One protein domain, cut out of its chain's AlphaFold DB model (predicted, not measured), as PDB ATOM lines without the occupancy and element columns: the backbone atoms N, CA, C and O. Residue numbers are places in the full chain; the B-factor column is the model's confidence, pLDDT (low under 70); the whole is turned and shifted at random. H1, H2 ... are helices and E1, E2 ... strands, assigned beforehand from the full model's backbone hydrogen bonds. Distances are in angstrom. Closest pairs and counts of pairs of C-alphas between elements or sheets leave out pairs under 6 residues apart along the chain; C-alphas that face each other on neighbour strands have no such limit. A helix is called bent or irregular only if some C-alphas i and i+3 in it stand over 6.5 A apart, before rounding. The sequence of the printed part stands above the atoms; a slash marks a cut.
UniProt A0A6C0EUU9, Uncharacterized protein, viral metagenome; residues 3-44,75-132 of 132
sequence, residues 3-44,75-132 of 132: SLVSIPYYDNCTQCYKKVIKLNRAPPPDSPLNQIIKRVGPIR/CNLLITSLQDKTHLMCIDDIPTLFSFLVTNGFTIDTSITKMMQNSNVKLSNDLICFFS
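What this domain is: This is residues 3 to 44 and 75 to 132 of the 132 residues of an uncharacterized protein of viral metagenome (UniProt A0A6C0EUU9). What would one see first? A strongly twisted sheet of five strands runs through the domain, with H2 packed over one face and H3 over edge strand E5 on the opposite face. The hairpin E1 and E2 reaches far out at one end, and the short H1 lies off the sheet near E3. What is it made of? The printed part has 100 residues, with E1, E2, H1, E3, E4, H2, H3 and E5 along the chain; the sheet runs E3 - E4 - E2 - E1 - E5, antiparallel throughout, and the class is mixed, helices and strands. How large is it? It is compact, with a radius of gyration of the C-alphas of 13.6 A and spans of 38 by 34 by 23 A.

Where its parts are: Where are the strands? E1, residues 3 to 11, is 23.3 A long, begins at C-alpha 3 (7.295, 44.618, 32.028) and bends by 53 degrees at residue 8. E2 is residues 16 to 23, 21.7 A; E3 37 to 40, 9.4 A; E4 76 to 79, 9.7 A; E5 126 to 131, 15.5 A, ending at C-alpha 131 (10.613, 41.588, 27.503). Where are the helices? H1 is residues 32 to 35, 5.8 A; H2 91 to 103, 19.5 A; H3 110 to 118, 12.0 A. H2 is irregular: C-alphas 92 and 95 are 7.6 A apart.

How they stand to each other: Which atoms join the strands? Within hydrogen-bond range are N 9 and O 18 of the hairpin E1 and E2, 2.8 A; N 4 of E1 and O 129 of E5, 2.8 A; N 23 of E2 and O 77 of E4, 2.9 A; and N 38 of E3 and O 78 of E4, 2.8 A. E2, H1 and E3 form a split strand-helix-strand unit, two strands running the same way with E4 between them, and its crossover is right-handed. Where do the helices stand? H2 is on the sheet at a height of 8.8 A, only just over E2 with 3 C-alphas; the closest C-alphas of the two are those of Lys 19 and Ile 91, 6.3 A. H3 is on the opposite face at a height of 8.1 A, over E5, the closest C-alphas being those of Thr 113 and Cys 129, 5.3 A. H1 is only just not on the sheet, with 4 pairs of C-alphas within 10 A. How are the helix backbones? Each O i to N i+4 pair of H3 is within hydrogen-bond range, 7 of 9 in H2, and H1 is too short for one.

The domain as a whole: How far does it reach? The two C-alphas farthest apart, those of Cys 13 and Ser 111, are 38.5 A apart. Is anything missing? Residues 45 to 74 are not printed, and C-alphas 44 and 75 are 12.1 A apart across the cut. Which link is long, and where is confidence low? The link from E4 to H2, 11 residues, is long. pLDDT is under 70 at residues 12 to 14, 41 to 44, 75, 83, 85 to 86, 120 and 122 to 124.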
ATOM      1  N   SER A   3       6.847  43.228  31.943       87.00
ATOM      2  CA  SER A   3       7.295  44.618  32.028       87.00
ATOM      3  C   SER A   3       8.083  44.851  33.307       87.00
ATOM      4  O   SER A   3       7.610  44.504  34.396       87.00
ATOM      5  N   LEU A   4       9.246  45.479  33.168       88.62
ATOM      6  CA  LEU A   4      10.051  45.980  34.273       88.62
ATOM      7  C   LEU A   4       9.692  47.429  34.554       88.62
ATOM      8  O   LEU A   4       9.707  48.278  33.664       88.62
ATOM      9  N   VAL A   5       9.383  47.702  35.811       86.94
ATOM     10  CA  VAL A   5       8.956  49.012  36.288       86.94
ATOM     11  C   VAL A   5       9.800  49.379  37.495       86.94
ATOM     12  O   VAL A   5       9.982  48.558  38.388       86.94
ATOM     13  N   SER A   6      10.307  50.603  37.552       87.06
ATOM     14  CA  SER A   6      10.983  51.109  38.738       87.06
ATOM     15  C   SER A   6       9.972  51.695  39.717       87.06
ATOM     16  O   SER A   6       9.102  52.477  39.334       87.06
ATOM     17  N   ILE A   7      10.087  51.315  40.987       83.62
ATOM     18  CA  ILE A   7       9.274  51.863  42.072       83.62
ATOM     19  C   ILE A   7      10.169  52.326  43.227       83.62
ATOM     20  O   ILE A   7      11.231  51.740  43.456       83.62
ATOM     21  N   PRO A   8       9.756  53.348  43.992       83.88
ATOM     22  CA  PRO A   8      10.444  53.705  45.223       83.88
ATOM     23  C   PRO A   8      10.212  52.632  46.296       83.88
ATOM     24  O   PRO A   8       9.087  52.186  46.528       83.88
ATOM     25  N   TYR A   9      11.283  52.244  46.977       82.00
ATOM     26  CA  TYR A   9      11.279  51.322  48.102       82.00
ATOM     27  C   TYR A   9      12.034  51.940  49.272       82.00
ATOM     28  O   TYR A   9      13.146  52.445  49.115       82.00
ATOM     29  N   TYR A  10      11.411  51.910  50.445       78.50
ATOM     30  CA  TYR A  10      12.018  52.406  51.668       78.50
ATOM     31  C   TYR A  10      12.838  51.300  52.329       78.50
ATOM     32  O   TYR A  10      12.306  50.246  52.683       78.50
ATOM     33  N   ASP A  11      14.136  51.542  52.483       74.94
ATOM     34  CA  ASP A  11      15.041  50.637  53.176       74.94
ATOM     35  C   ASP A  11      15.143  51.034  54.656       74.94
ATOM     36  O   ASP A  11      15.693  52.080  54.997       74.94
ATOM     37  N   ASN A  12      14.622  50.182  55.545       67.69
ATOM     38  CA  ASN A  12      14.613  50.429  56.991       67.69
ATOM     39  C   ASN A  12      16.023  50.514  57.595       67.69
ATOM     40  O   ASN A  12      16.195  51.182  58.610       67.69
ATOM     41  N   CYS A  13      17.012  49.841  57.000       69.38
ATOM     42  CA  CYS A  13      18.372  49.799  57.535       69.38
ATOM     43  C   CYS A  13      19.130  51.097  57.252       69.38
ATOM     44  O   CYS A  13      19.901  51.560  58.085       69.38
ATOM     45  N   THR A  14      18.908  51.682  56.074       69.44
ATOM     46  CA  THR A  14      19.599  52.903  55.633       69.44
ATOM     47  C   THR A  14      18.743  54.163  55.760       69.44
ATOM     48  O   THR A  14      19.247  55.251  55.510       69.44
ATOM     49  N   GLN A  15      17.468  54.023  56.148       75.38
ATOM     50  CA  GLN A  15      16.475  55.102  56.249       75.38
ATOM     51  C   GLN A  15      16.375  55.972  54.984       75.38
ATOM     52  O   GLN A  15      16.036  57.153  55.041       75.38
ATOM     53  N   CYS A  16      16.644  55.375  53.823       78.50
ATOM     54  CA  CYS A  16      16.680  56.055  52.534       78.50
ATOM     55  C   CYS A  16      15.729  55.381  51.544       78.50
ATOM     56  O   CYS A  16      15.580  54.156  51.520       78.50
ATOM     57  N   TYR A  17      15.107  56.190  50.684       81.69
ATOM     58  CA  TYR A  17      14.337  55.682  49.554       81.69
ATOM     59  C   TYR A  17      15.281  55.316  48.413       81.69
ATOM     60  O   TYR A  17      16.031  56.154  47.915       81.69
ATOM     61  N   LYS A  18      15.210  54.062  47.979       83.88
ATOM     62  CA  LYS A  18      15.950  53.538  46.832       83.88
ATOM     63  C   LYS A  18      14.962  53.167  45.741       83.88
ATOM     64  O   LYS A  18      13.864  52.688  46.021       83.88
ATOM     65  N   LYS A  19      15.334  53.386  44.485       84.88
ATOM     66  CA  LYS A  19      14.531  52.913  43.360       84.88
ATOM     67  C   LYS A  19      14.874  51.448  43.087       84.88
ATOM     68  O   LYS A  19      16.023  51.127  42.798       84.88
ATOM     69  N   VAL A  20      13.875  50.577  43.181       86.81
ATOM     70  CA  VAL A  20      14.006  49.130  42.955       86.81
ATOM     71  C   VAL A  20      13.182  48.702  41.752       86.81
ATOM     72  O   VAL A  20      12.280  49.418  41.309       86.81
ATOM     73  N   ILE A  21      13.481  47.519  41.231       87.81
ATOM     74  CA  ILE A  21      12.833  46.994  40.032       87.81
ATOM     75  C   ILE A  21      11.698  46.046  40.427       87.81
ATOM     76  O   ILE A  21      11.896  45.078  41.164       87.81
ATOM     77  N   LYS A  22      10.504  46.326  39.904       86.94
ATOM     78  CA  LYS A  22       9.284  45.537  40.044       86.94
ATOM     79  C   LYS A  22       8.915  44.867  38.723       86.94
ATOM     80  O   LYS A  22       8.968  45.481  37.658       86.94
ATOM     81  N   LEU A  23       8.457  43.626  38.826       87.44
ATOM     82  CA  LEU A  23       7.862  42.865  37.734       87.44
ATOM     83  C   LEU A  23       6.328  42.958  37.787       87.44
ATOM     84  O   LEU A  23       5.730  42.951  38.867       87.44
ATOM     85  N   ASN A  24       5.675  43.030  36.626       83.06
ATOM     86  CA  ASN A  24       4.211  43.117  36.541       83.06
ATOM     87  C   ASN A  24       3.476  41.822  36.899       83.06
ATOM     88  O   ASN A  24       2.392  41.881  37.473       83.06
ATOM     89  N   ARG A  25       4.030  40.670  36.521       78.69
ATOM     90  CA  ARG A  25       3.378  39.365  36.665       78.69
ATOM     91  C   ARG A  25       4.367  38.318  37.149       78.69
ATOM     92  O   ARG A  25       5.545  38.381  36.806       78.69
ATOM     93  N   ALA A  26       3.881  37.349  37.918       74.38
ATOM     94  CA  ALA A  26       4.704  36.221  38.327       74.38
ATOM     95  C   ALA A  26       5.033  35.357  37.094       74.38
ATOM     96  O   ALA A  26       4.122  35.057  36.314       74.38
ATOM     97  N   PRO A  27       6.304  34.983  36.881       78.50
ATOM     98  CA  PRO A  27       6.660  34.074  35.803       78.50
ATOM     99  C   PRO A  27       6.272  32.623  36.153       78.50
ATOM    100  O   PRO A  27       6.041  32.315  37.328       78.50
ATOM    101  N   PRO A  28       6.177  31.727  35.149       78.62
ATOM    102  CA  PRO A  28       5.946  30.300  35.354       78.62
ATOM    103  C   PRO A  28       6.923  29.691  36.369       78.62
ATOM    104  O   PRO A  28       8.054  30.174  36.469       78.62
ATOM    105  N   PRO A  29       6.524  28.635  37.101       70.75
ATOM    106  CA  PRO A  29       7.360  27.995  38.120       70.75
ATOM    107  C   PRO A  29       8.725  27.544  37.576       70.75
ATOM    108  O   PRO A  29       9.730  27.734  38.257       70.75
ATOM    109  N   ASP A  30       8.771  27.085  36.324       76.69
ATOM    110  CA  ASP A  30       9.985  26.587  35.659       76.69
ATOM    111  C   ASP A  30      10.890  27.697  35.096       76.69
ATOM    112  O   ASP A  30      11.912  27.428  34.467       76.69
ATOM    113  N   SER A  31      10.522  28.967  35.287       80.19
ATOM    114  CA  SER A  31      11.285  30.090  34.750       80.19
ATOM    115  C   SER A  31      12.510  30.408  35.620       80.19
ATOM    116  O   SER A  31      12.371  30.547  36.842       80.19
ATOM    117  N   PRO A  32      13.694  30.659  35.022       81.56
ATOM    118  CA  PRO A  32      14.904  31.043  35.763       81.56
ATOM    119  C   PRO A  32      14.739  32.369  36.521       81.56
ATOM    120  O   PRO A  32      15.445  32.632  37.493       81.56
ATOM    121  N   LEU A  33      13.748  33.180  36.143       81.38
ATOM    122  CA  LEU A  33      13.388  34.419  36.828       81.38
ATOM    123  C   LEU A  33      12.973  34.200  38.289       81.38
ATOM    124  O   LEU A  33      13.196  35.076  39.119       81.38
ATOM    125  N   ASN A  34      12.416  33.038  38.643       80.75
ATOM    126  CA  ASN A  34      12.020  32.768  40.029       80.75
ATOM    127  C   ASN A  34      13.206  32.746  41.001       80.75
ATOM    128  O   ASN A  34      13.009  32.946  42.195       80.75
ATOM    129  N   GLN A  35      14.432  32.552  40.507       81.31
ATOM    130  CA  GLN A  35      15.637  32.572  41.339       81.31
ATOM    131  C   GLN A  35      16.036  33.987  41.778       81.31
ATOM    132  O   GLN A  35      16.719  34.138  42.790       81.31
ATOM    133  N   ILE A  36      15.605  35.000  41.020       84.50
ATOM    134  CA  ILE A  36      15.960  36.411  41.212       84.50
ATOM    135  C   ILE A  36      14.772  37.253  41.678       84.50
ATOM    136  O   ILE A  36      14.889  38.466  41.808       84.50
ATOM    137  N   ILE A  37      13.607  36.640  41.889       83.44
ATOM    138  CA  ILE A  37      12.395  37.341  42.307       83.44
ATOM    139  C   ILE A  37      12.145  37.090  43.787       83.44
ATOM    140  O   ILE A  37      12.084  35.957  44.258       83.44
ATOM    141  N   LYS A  38      11.879  38.175  44.509       80.81
ATOM    142  CA  LYS A  38      11.406  38.163  45.886       80.81
ATOM    143  C   LYS A  38      10.023  38.786  45.959       80.81
ATOM    144  O   LYS A  38       9.784  39.903  45.501       80.81
ATOM    145  N   ARG A  39       9.094  38.053  46.570       75.75
ATOM    146  CA  ARG A  39       7.760  38.563  46.887       75.75
ATOM    147  C   ARG A  39       7.850  39.387  48.158       75.75
ATOM    148  O   ARG A  39       8.181  38.864  49.218       75.75
ATOM    149  N   VAL A  40       7.555  40.672  48.041       72.81
ATOM    150  CA  VAL A  40       7.502  41.603  49.165       72.81
ATOM    151  C   VAL A  40       6.056  42.025  49.379       72.81
ATOM    152  O   VAL A  40       5.280  42.145  48.429       72.81
ATOM    153  N   GLY A  41       5.675  42.219  50.641       67.44
ATOM    154  CA  GLY A  41       4.363  42.751  50.990       67.44
ATOM    155  C   GLY A  41       4.111  44.157  50.416       67.44
ATOM    156  O   GLY A  41       4.959  44.735  49.721       67.44
ATOM    157  N   PRO A  42       2.936  44.740  50.692       64.06
ATOM    158  CA  PRO A  42       2.635  46.105  50.283       64.06
ATOM    159  C   PRO A  42       3.651  47.078  50.891       64.06
ATOM    160  O   PRO A  42       3.851  47.111  52.108       64.06
ATOM    161  N   ILE A  43       4.300  47.866  50.031       64.81
ATOM    162  CA  ILE A  43       5.271  48.884  50.442       64.81
ATOM    163  C   ILE A  43       4.481  50.044  51.038       64.81
ATOM    164  O   ILE A  43       3.649  50.647  50.360       64.81
ATOM    165  N   ARG A  44       4.725  50.350  52.311       60.16
ATOM    166  CA  ARG A  44       4.154  51.535  52.953       60.16
ATOM    167  C   ARG A  44       4.978  52.740  52.520       60.16
ATOM    168  O   ARG A  44       6.127  52.873  52.925       60.16
ATOM    169  N   CYS A  75       1.000  41.388  46.609       63.12
ATOM    170  CA  CYS A  75       2.432  41.278  46.836       63.12
ATOM    171  C   CYS A  75       3.199  41.807  45.636       63.12
ATOM    172  O   CYS A  75       2.929  41.468  44.485       63.12
ATOM    173  N   ASN A  76       4.151  42.682  45.926       72.38
ATOM    174  CA  ASN A  76       5.038  43.248  44.933       72.38
ATOM    175  C   ASN A  76       6.107  42.209  44.592       72.38
ATOM    176  O   ASN A  76       6.774  41.671  45.476       72.38
ATOM    177  N   LEU A  77       6.259  41.919  43.303       81.44
ATOM    178  CA  LEU A  77       7.323  41.068  42.782       81.44
ATOM    179  C   LEU A  77       8.532  41.960  42.528       81.44
ATOM    180  O   LEU A  77       8.534  42.715  41.558       81.44
ATOM    181  N   LEU A  78       9.514  41.917  43.421       83.62
ATOM    182  CA  LEU A  78      10.739  42.703  43.306       83.62
ATOM    183  C   LEU A  78      11.896  41.815  42.871       83.62
ATOM    184  O   LEU A  78      11.919  40.628  43.192       83.62
ATOM    185  N   ILE A  79      12.855  42.395  42.160       84.19
ATOM    186  CA  ILE A  79      14.065  41.690  41.739       84.19
ATOM    187  C   ILE A  79      15.143  41.839  42.819       84.19
ATOM    188  O   ILE A  79      15.378  42.935  43.336       84.19
ATOM    189  N   THR A  80      15.779  40.731  43.190       83.25
ATOM    190  CA  THR A  80      16.933  40.686  44.094       83.25
ATOM    191  C   THR A  80      18.231  40.757  43.317       83.25
ATOM    192  O   THR A  80      18.282  40.385  42.145       83.25
ATOM    193  N   SER A  81      19.296  41.189  43.988       78.38
ATOM    194  CA  SER A  81      20.632  41.111  43.404       78.38
ATOM    195  C   SER A  81      21.007  39.653  43.101       78.38
ATOM    196  O   SER A  81      20.636  38.730  43.831       78.38
ATOM    197  N   LEU A  82      21.747  39.452  42.007       73.38
ATOM    198  CA  LEU A  82      22.276  38.147  41.598       73.38
ATOM    199  C   LEU A  82      23.351  37.633  42.565       73.38
ATOM    200  O   LEU A  82      23.527  36.425  42.698       73.38
ATOM    201  N   GLN A  83      24.062  38.551  43.225       69.25
ATOM    202  CA  GLN A  83      25.151  38.236  44.152       69.25
ATOM    203  C   GLN A  83      24.619  38.022  45.574       69.25
ATOM    204  O   GLN A  83      25.003  37.062  46.235       69.25
ATOM    205  N   ASP A  84      23.661  38.855  45.995       70.75
ATOM    206  CA  ASP A  84      23.062  38.814  47.328       70.75
ATOM    207  C   ASP A  84      21.533  38.750  47.266       70.75
ATOM    208  O   ASP A  84      20.845  39.749  47.056       70.75
ATOM    209  N   LYS A  85      20.974  37.572  47.565       68.44
ATOM    210  CA  LYS A  85      19.512  37.348  47.647       68.44
ATOM    211  C   LYS A  85      18.841  38.111  48.797       68.44
ATOM    212  O   LYS A  85      17.611  38.198  48.878       68.44
ATOM    213  N   THR A  86      19.638  38.623  49.729       67.38
ATOM    214  CA  THR A  86      19.180  39.417  50.872       67.38
ATOM    215  C   THR A  86      18.802  40.833  50.447       67.38
ATOM    216  O   THR A  86      17.814  41.368  50.962       67.38
ATOM    217  N   HIS A  87      19.509  41.388  49.458       75.44
ATOM    218  CA  HIS A  87      19.354  42.759  48.994       75.44
ATOM    219  C   HIS A  87      18.505  42.851  47.721       75.44
ATOM    220  O   HIS A  87      18.552  42.006  46.823       75.44
ATOM    221  N   LEU A  88      17.690  43.904  47.657       79.25
ATOM    222  CA  LEU A  88      16.937  44.246  46.456       79.25
ATOM    223  C   LEU A  88      17.863  44.906  45.442       79.25
ATOM    224  O   LEU A  88      18.748  45.680  45.808       79.25
ATOM    225  N   MET A  89      17.625  44.611  44.173       78.44
ATOM    226  CA  MET A  89      18.389  45.176  43.079       78.44
ATOM    227  C   MET A  89      17.994  46.640  42.850       78.44
ATOM    228  O   MET A  89      16.802  46.973  42.789       78.44
ATOM    229  N   CYS A  90      18.999  47.508  42.726       81.06
ATOM    230  CA  CYS A  90      18.815  48.930  42.440       81.06
ATOM    231  C   CYS A  90      18.874  49.199  40.926       81.06
ATOM    232  O   CYS A  90      19.192  48.316  40.130       81.06
ATOM    233  N   ILE A  91      18.550  50.430  40.513       79.12
ATOM    234  CA  ILE A  91      18.629  50.852  39.100       79.12
ATOM    235  C   ILE A  91      20.049  50.706  38.538       79.12
ATOM    236  O   ILE A  91      20.206  50.367  37.367       79.12
ATOM    237  N   ASP A  92      21.074  50.928  39.358       80.31
ATOM    238  CA  ASP A  92      22.472  50.894  38.913       80.31
ATOM    239  C   ASP A  92      22.889  49.505  38.404       80.31
ATOM    240  O   ASP A  92      23.723  49.381  37.509       80.31
ATOM    241  N   ASP A  93      22.229  48.456  38.899       82.50
ATOM    242  CA  ASP A  93      22.514  47.073  38.535       82.50
ATOM    243  C   ASP A  93      21.788  46.622  37.257       82.50
ATOM    244  O   ASP A  93      22.016  45.498  36.808       82.50
ATOM    245  N   ILE A  94      20.929  47.451  36.637       86.62
ATOM    246  CA  ILE A  94      20.157  47.102  35.421       86.62
ATOM    247  C   ILE A  94      20.993  46.387  34.343       86.62
ATOM    248  O   ILE A  94      20.502  45.387  33.806       86.62
ATOM    249  N   PRO A  95      22.237  46.810  34.031       86.62
ATOM    250  CA  PRO A  95      23.063  46.118  33.045       86.62
ATOM    251  C   PRO A  95      23.276  44.633  33.371       86.62
ATOM    252  O   PRO A  95      23.226  43.789  32.479       86.62
ATOM    253  N   THR A  96      23.449  44.292  34.651       86.38
ATOM    254  CA  THR A  96      23.637  42.899  35.090       86.38
ATOM    255  C   THR A  96      22.367  42.067  34.912       86.38
ATOM    256  O   THR A  96      22.439  40.917  34.476       86.38
ATOM    257  N   LEU A  97      21.195  42.664  35.148       86.19
ATOM    258  CA  LEU A  97      19.907  42.019  34.897       86.19
ATOM    259  C   LEU A  97      19.671  41.790  33.410       86.19
ATOM    260  O   LEU A  97      19.191  40.725  33.036       86.19
ATOM    261  N   PHE A  98      20.023  42.743  32.547       88.50
ATOM    262  CA  PHE A  98      19.895  42.551  31.101       88.50
ATOM    263  C   PHE A  98      20.800  41.429  30.599       88.50
ATOM    264  O   PHE A  98      20.337  40.581  29.839       88.50
ATOM    265  N   SER A  99      22.036  41.349  31.094       88.69
ATOM    266  CA  SER A  99      22.926  40.221  30.806       88.69
ATOM    267  C   SER A  99      22.319  38.889  31.249       88.69
ATOM    268  O   SER A  99      22.331  37.926  30.483       88.69
ATOM    269  N   PHE A 100      21.725  38.830  32.447       88.50
ATOM    270  CA  PHE A 100      21.019  37.638  32.918       88.50
ATOM    271  C   PHE A 100      19.833  37.275  32.013       88.50
ATOM    272  O   PHE A 100      19.697  36.118  31.627       88.50
ATOM    273  N   LEU A 101      18.998  38.246  31.633       87.75
ATOM    274  CA  LEU A 101      17.842  38.014  30.764       87.75
ATOM    275  C   LEU A 101      18.265  37.449  29.402       87.75
ATOM    276  O   LEU A 101      17.747  36.414  28.986       87.75
ATOM    277  N   VAL A 102      19.252  38.069  28.755       89.31
ATOM    278  CA  VAL A 102      19.760  37.623  27.448       89.31
ATOM    279  C   VAL A 102      20.394  36.231  27.544       89.31
ATOM    280  O   VAL A 102      20.143  35.386  26.690       89.31
ATOM    281  N   THR A 103      21.154  35.952  28.609       88.88
ATOM    282  CA  THR A 103      21.789  34.636  28.827       88.88
ATOM    283  C   THR A 103      20.758  33.521  29.011       88.88
ATOM    284  O   THR A 103      20.976  32.393  28.579       88.88
ATOM    285  N   ASN A 104      19.612  33.834  29.621       86.69
ATOM    286  CA  ASN A 104      18.505  32.898  29.812       86.69
ATOM    287  C   ASN A 104      17.550  32.821  28.603       86.69
ATOM    288  O   ASN A 104      16.504  32.182  28.696       86.69
ATOM    289  N   GLY A 105      17.893  33.458  27.478       85.56
ATOM    290  CA  GLY A 105      17.119  33.396  26.238       85.56
ATOM    291  C   GLY A 105      15.908  34.329  26.182       85.56
ATOM    292  O   GLY A 105      15.086  34.183  25.279       85.56
ATOM    293  N   PHE A 106      15.784  35.286  27.106       87.19
ATOM    294  CA  PHE A 106      14.741  36.308  27.028       87.19
ATOM    295  C   PHE A 106      15.094  37.376  25.996       87.19
ATOM    296  O   PHE A 106      16.247  37.794  25.862       87.19
ATOM    297  N   THR A 107      14.071  37.870  25.307       86.88
ATOM    298  CA  THR A 107      14.212  38.916  24.290       86.88
ATOM    299  C   THR A 107      13.683  40.241  24.824       86.88
ATOM    300  O   THR A 107      12.558  40.329  25.312       86.88
ATOM    301  N   ILE A 108      14.510  41.288  24.774       87.44
ATOM    302  CA  ILE A 108      14.131  42.625  25.247       87.44
ATOM    303  C   ILE A 108      13.486  43.399  24.092       87.44
ATOM    304  O   ILE A 108      14.136  43.718  23.092       87.44
ATOM    305  N   ASP A 109      12.212  43.756  24.253       86.75
ATOM    306  CA  ASP A 109      11.418  44.462  23.251       86.75
ATOM    307  C   ASP A 109      11.700  45.967  23.283       86.75
ATOM    308  O   ASP A 109      11.001  46.766  23.920       86.75
ATOM    309  N   THR A 110      12.732  46.388  22.552       86.94
ATOM    310  CA  THR A 110      13.091  47.811  22.453       86.94
ATOM    311  C   THR A 110      12.051  48.631  21.689       86.94
ATOM    312  O   THR A 110      11.820  49.785  22.040       86.94
ATOM    313  N   SER A 111      11.376  48.053  20.691       83.25
ATOM    314  CA  SER A 111      10.362  48.742  19.878       83.25
ATOM    315  C   SER A 111       9.156  49.178  20.711       83.25
ATOM    316  O   SER A 111       8.735  50.332  20.645       83.25
ATOM    317  N   ILE A 112       8.639  48.274  21.548       82.81
ATOM    318  CA  ILE A 112       7.476  48.544  22.402       82.81
ATOM    319  C   ILE A 112       7.878  49.463  23.556       82.81
ATOM    320  O   ILE A 112       7.157  50.405  23.882       82.81
ATOM    321  N   THR A 113       9.074  49.257  24.114       84.31
ATOM    322  CA  THR A 113       9.631  50.145  25.140       84.31
ATOM    323  C   THR A 113       9.755  51.586  24.626       84.31
ATOM    324  O   THR A 113       9.267  52.502  25.283       84.31
ATOM    325  N   LYS A 114      10.315  51.795  23.425       83.31
ATOM    326  CA  LYS A 114      10.424  53.122  22.787       83.31
ATOM    327  C   LYS A 114       9.059  53.749  22.517       83.31
ATOM    328  O   LYS A 114       8.873  54.935  22.766       83.31
ATOM    329  N   MET A 115       8.098  52.961  22.034       82.31
ATOM    330  CA  MET A 115       6.739  53.443  21.783       82.31
ATOM    331  C   MET A 115       6.075  53.951  23.067       82.31
ATOM    332  O   MET A 115       5.499  55.033  23.067       82.31
ATOM    333  N   MET A 116       6.204  53.208  24.170       80.62
ATOM    334  CA  MET A 116       5.615  53.587  25.455       80.62
ATOM    335  C   MET A 116       6.317  54.788  26.093       80.62
ATOM    336  O   MET A 116       5.634  55.663  26.620       80.62
ATOM    337  N   GLN A 117       7.648  54.875  25.991       80.38
ATOM    338  CA  GLN A 117       8.419  56.033  26.468       80.38
ATOM    339  C   GLN A 117       8.085  57.319  25.701       80.38
ATOM    340  O   GLN A 117       8.025  58.389  26.299       80.38
ATOM    341  N   ASN A 118       7.829  57.215  24.394       80.44
ATOM    342  CA  ASN A 118       7.458  58.356  23.554       80.44
ATOM    343  C   ASN A 118       5.961  58.703  23.627       80.44
ATOM    344  O   ASN A 118       5.540  59.727  23.089       80.44
ATOM    345  N   SER A 119       5.139  57.851  24.243       79.44
ATOM    346  CA  SER A 119       3.700  58.085  24.341       79.44
ATOM    347  C   SER A 119       3.375  59.147  25.395       79.44
ATOM    348  O   SER A 119       4.024  59.248  26.433       79.44
ATOM    349  N   ASN A 120       2.307  59.916  25.169       64.44
ATOM    350  CA  ASN A 120       1.803  60.893  26.144       64.44
ATOM    351  C   ASN A 120       1.067  60.221  27.331       64.44
ATOM    352  O   ASN A 120       0.608  60.884  28.261       64.44
ATOM    353  N   VAL A 121       0.934  58.890  27.307       71.12
ATOM    354  CA  VAL A 121       0.332  58.107  28.386       71.12
ATOM    355  C   VAL A 121       1.418  57.809  29.414       71.12
ATOM    356  O   VAL A 121       2.166  56.839  29.306       71.12
ATOM    357  N   LYS A 122       1.516  58.670  30.430       59.97
ATOM    358  CA  LYS A 122       2.444  58.464  31.544       59.97
ATOM    359  C   LYS A 122       1.967  57.288  32.391       59.97
ATOM    360  O   LYS A 122       0.928  57.365  33.044       59.97
ATOM    361  N   LEU A 123       2.737  56.204  32.394       65.38
ATOM    362  CA  LEU A 123       2.604  55.166  33.412       65.38
ATOM    363  C   LEU A 123       2.887  55.799  34.779       65.38
ATOM    364  O   LEU A 123       3.824  56.581  34.918       65.38
ATOM    365  N   SER A 124       2.094  55.459  35.798       61.44
ATOM    366  CA  SER A 124       2.256  56.006  37.157       61.44
ATOM    367  C   SER A 124       3.623  55.708  37.784       61.44
ATOM    368  O   SER A 124       3.973  56.306  38.794       61.44
ATOM    369  N   ASN A 125       4.369  54.768  37.205       70.44
ATOM    370  CA  ASN A 125       5.705  54.372  37.617       70.44
ATOM    371  C   ASN A 125       6.637  54.361  36.396       70.44
ATOM    372  O   ASN A 125       6.189  54.099  35.276       70.44
ATOM    373  N   ASP A 126       7.930  54.570  36.634       80.19
ATOM    374  CA  ASP A 126       8.945  54.655  35.581       80.19
ATOM    375  C   ASP A 126       9.115  53.283  34.894       80.19
ATOM    376  O   ASP A 126       9.636  52.332  35.480       80.19
ATOM    377  N   LEU A 127       8.663  53.155  33.644       84.19
ATOM    378  CA  LEU A 127       8.857  51.947  32.837       84.19
ATOM    379  C   LEU A 127      10.327  51.823  32.419       84.19
ATOM    380  O   LEU A 127      10.864  52.716  31.765       84.19
ATOM    381  N   ILE A 128      10.943  50.679  32.718       85.31
ATOM    382  CA  ILE A 128      12.310  50.371  32.291       85.31
ATOM    383  C   ILE A 128      12.279  49.716  30.911       85.31
ATOM    384  O   ILE A 128      12.827  50.259  29.954       85.31
ATOM    385  N   CYS A 129      11.632  48.555  30.792       86.25
ATOM    386  CA  CYS A 129      11.537  47.836  29.525       86.25
ATOM    387  C   CYS A 129      10.415  46.798  29.518       86.25
ATOM    388  O   CYS A 129       9.901  46.385  30.562       86.25
ATOM    389  N   PHE A 130      10.077  46.347  28.315       87.31
ATOM    390  CA  PHE A 130       9.323  45.124  28.092       87.31
ATOM    391  C   PHE A 130      10.234  44.005  27.599       87.31
ATOM    392  O   PHE A 130      11.211  44.256  26.895       87.31
ATOM    393  N   PHE A 131       9.900  42.772  27.966       89.00
ATOM    394  CA  PHE A 131      10.613  41.588  27.503       89.00
ATOM    395  C   PHE A 131       9.683  40.376  27.383       89.00
ATOM    396  O   PHE A 131       8.610  40.324  28.011       89.00
ATOM    397  N   SER A 132      10.089  39.397  26.575       84.50
ATOM    398  CA  SER A 132       9.379  38.132  26.374       84.50
ATOM    399  C   SER A 132      10.268  36.922  26.613       84.50
ATOM    400  O   SER A 132      11.465  36.978  26.240       84.50
TER     401      SER A 132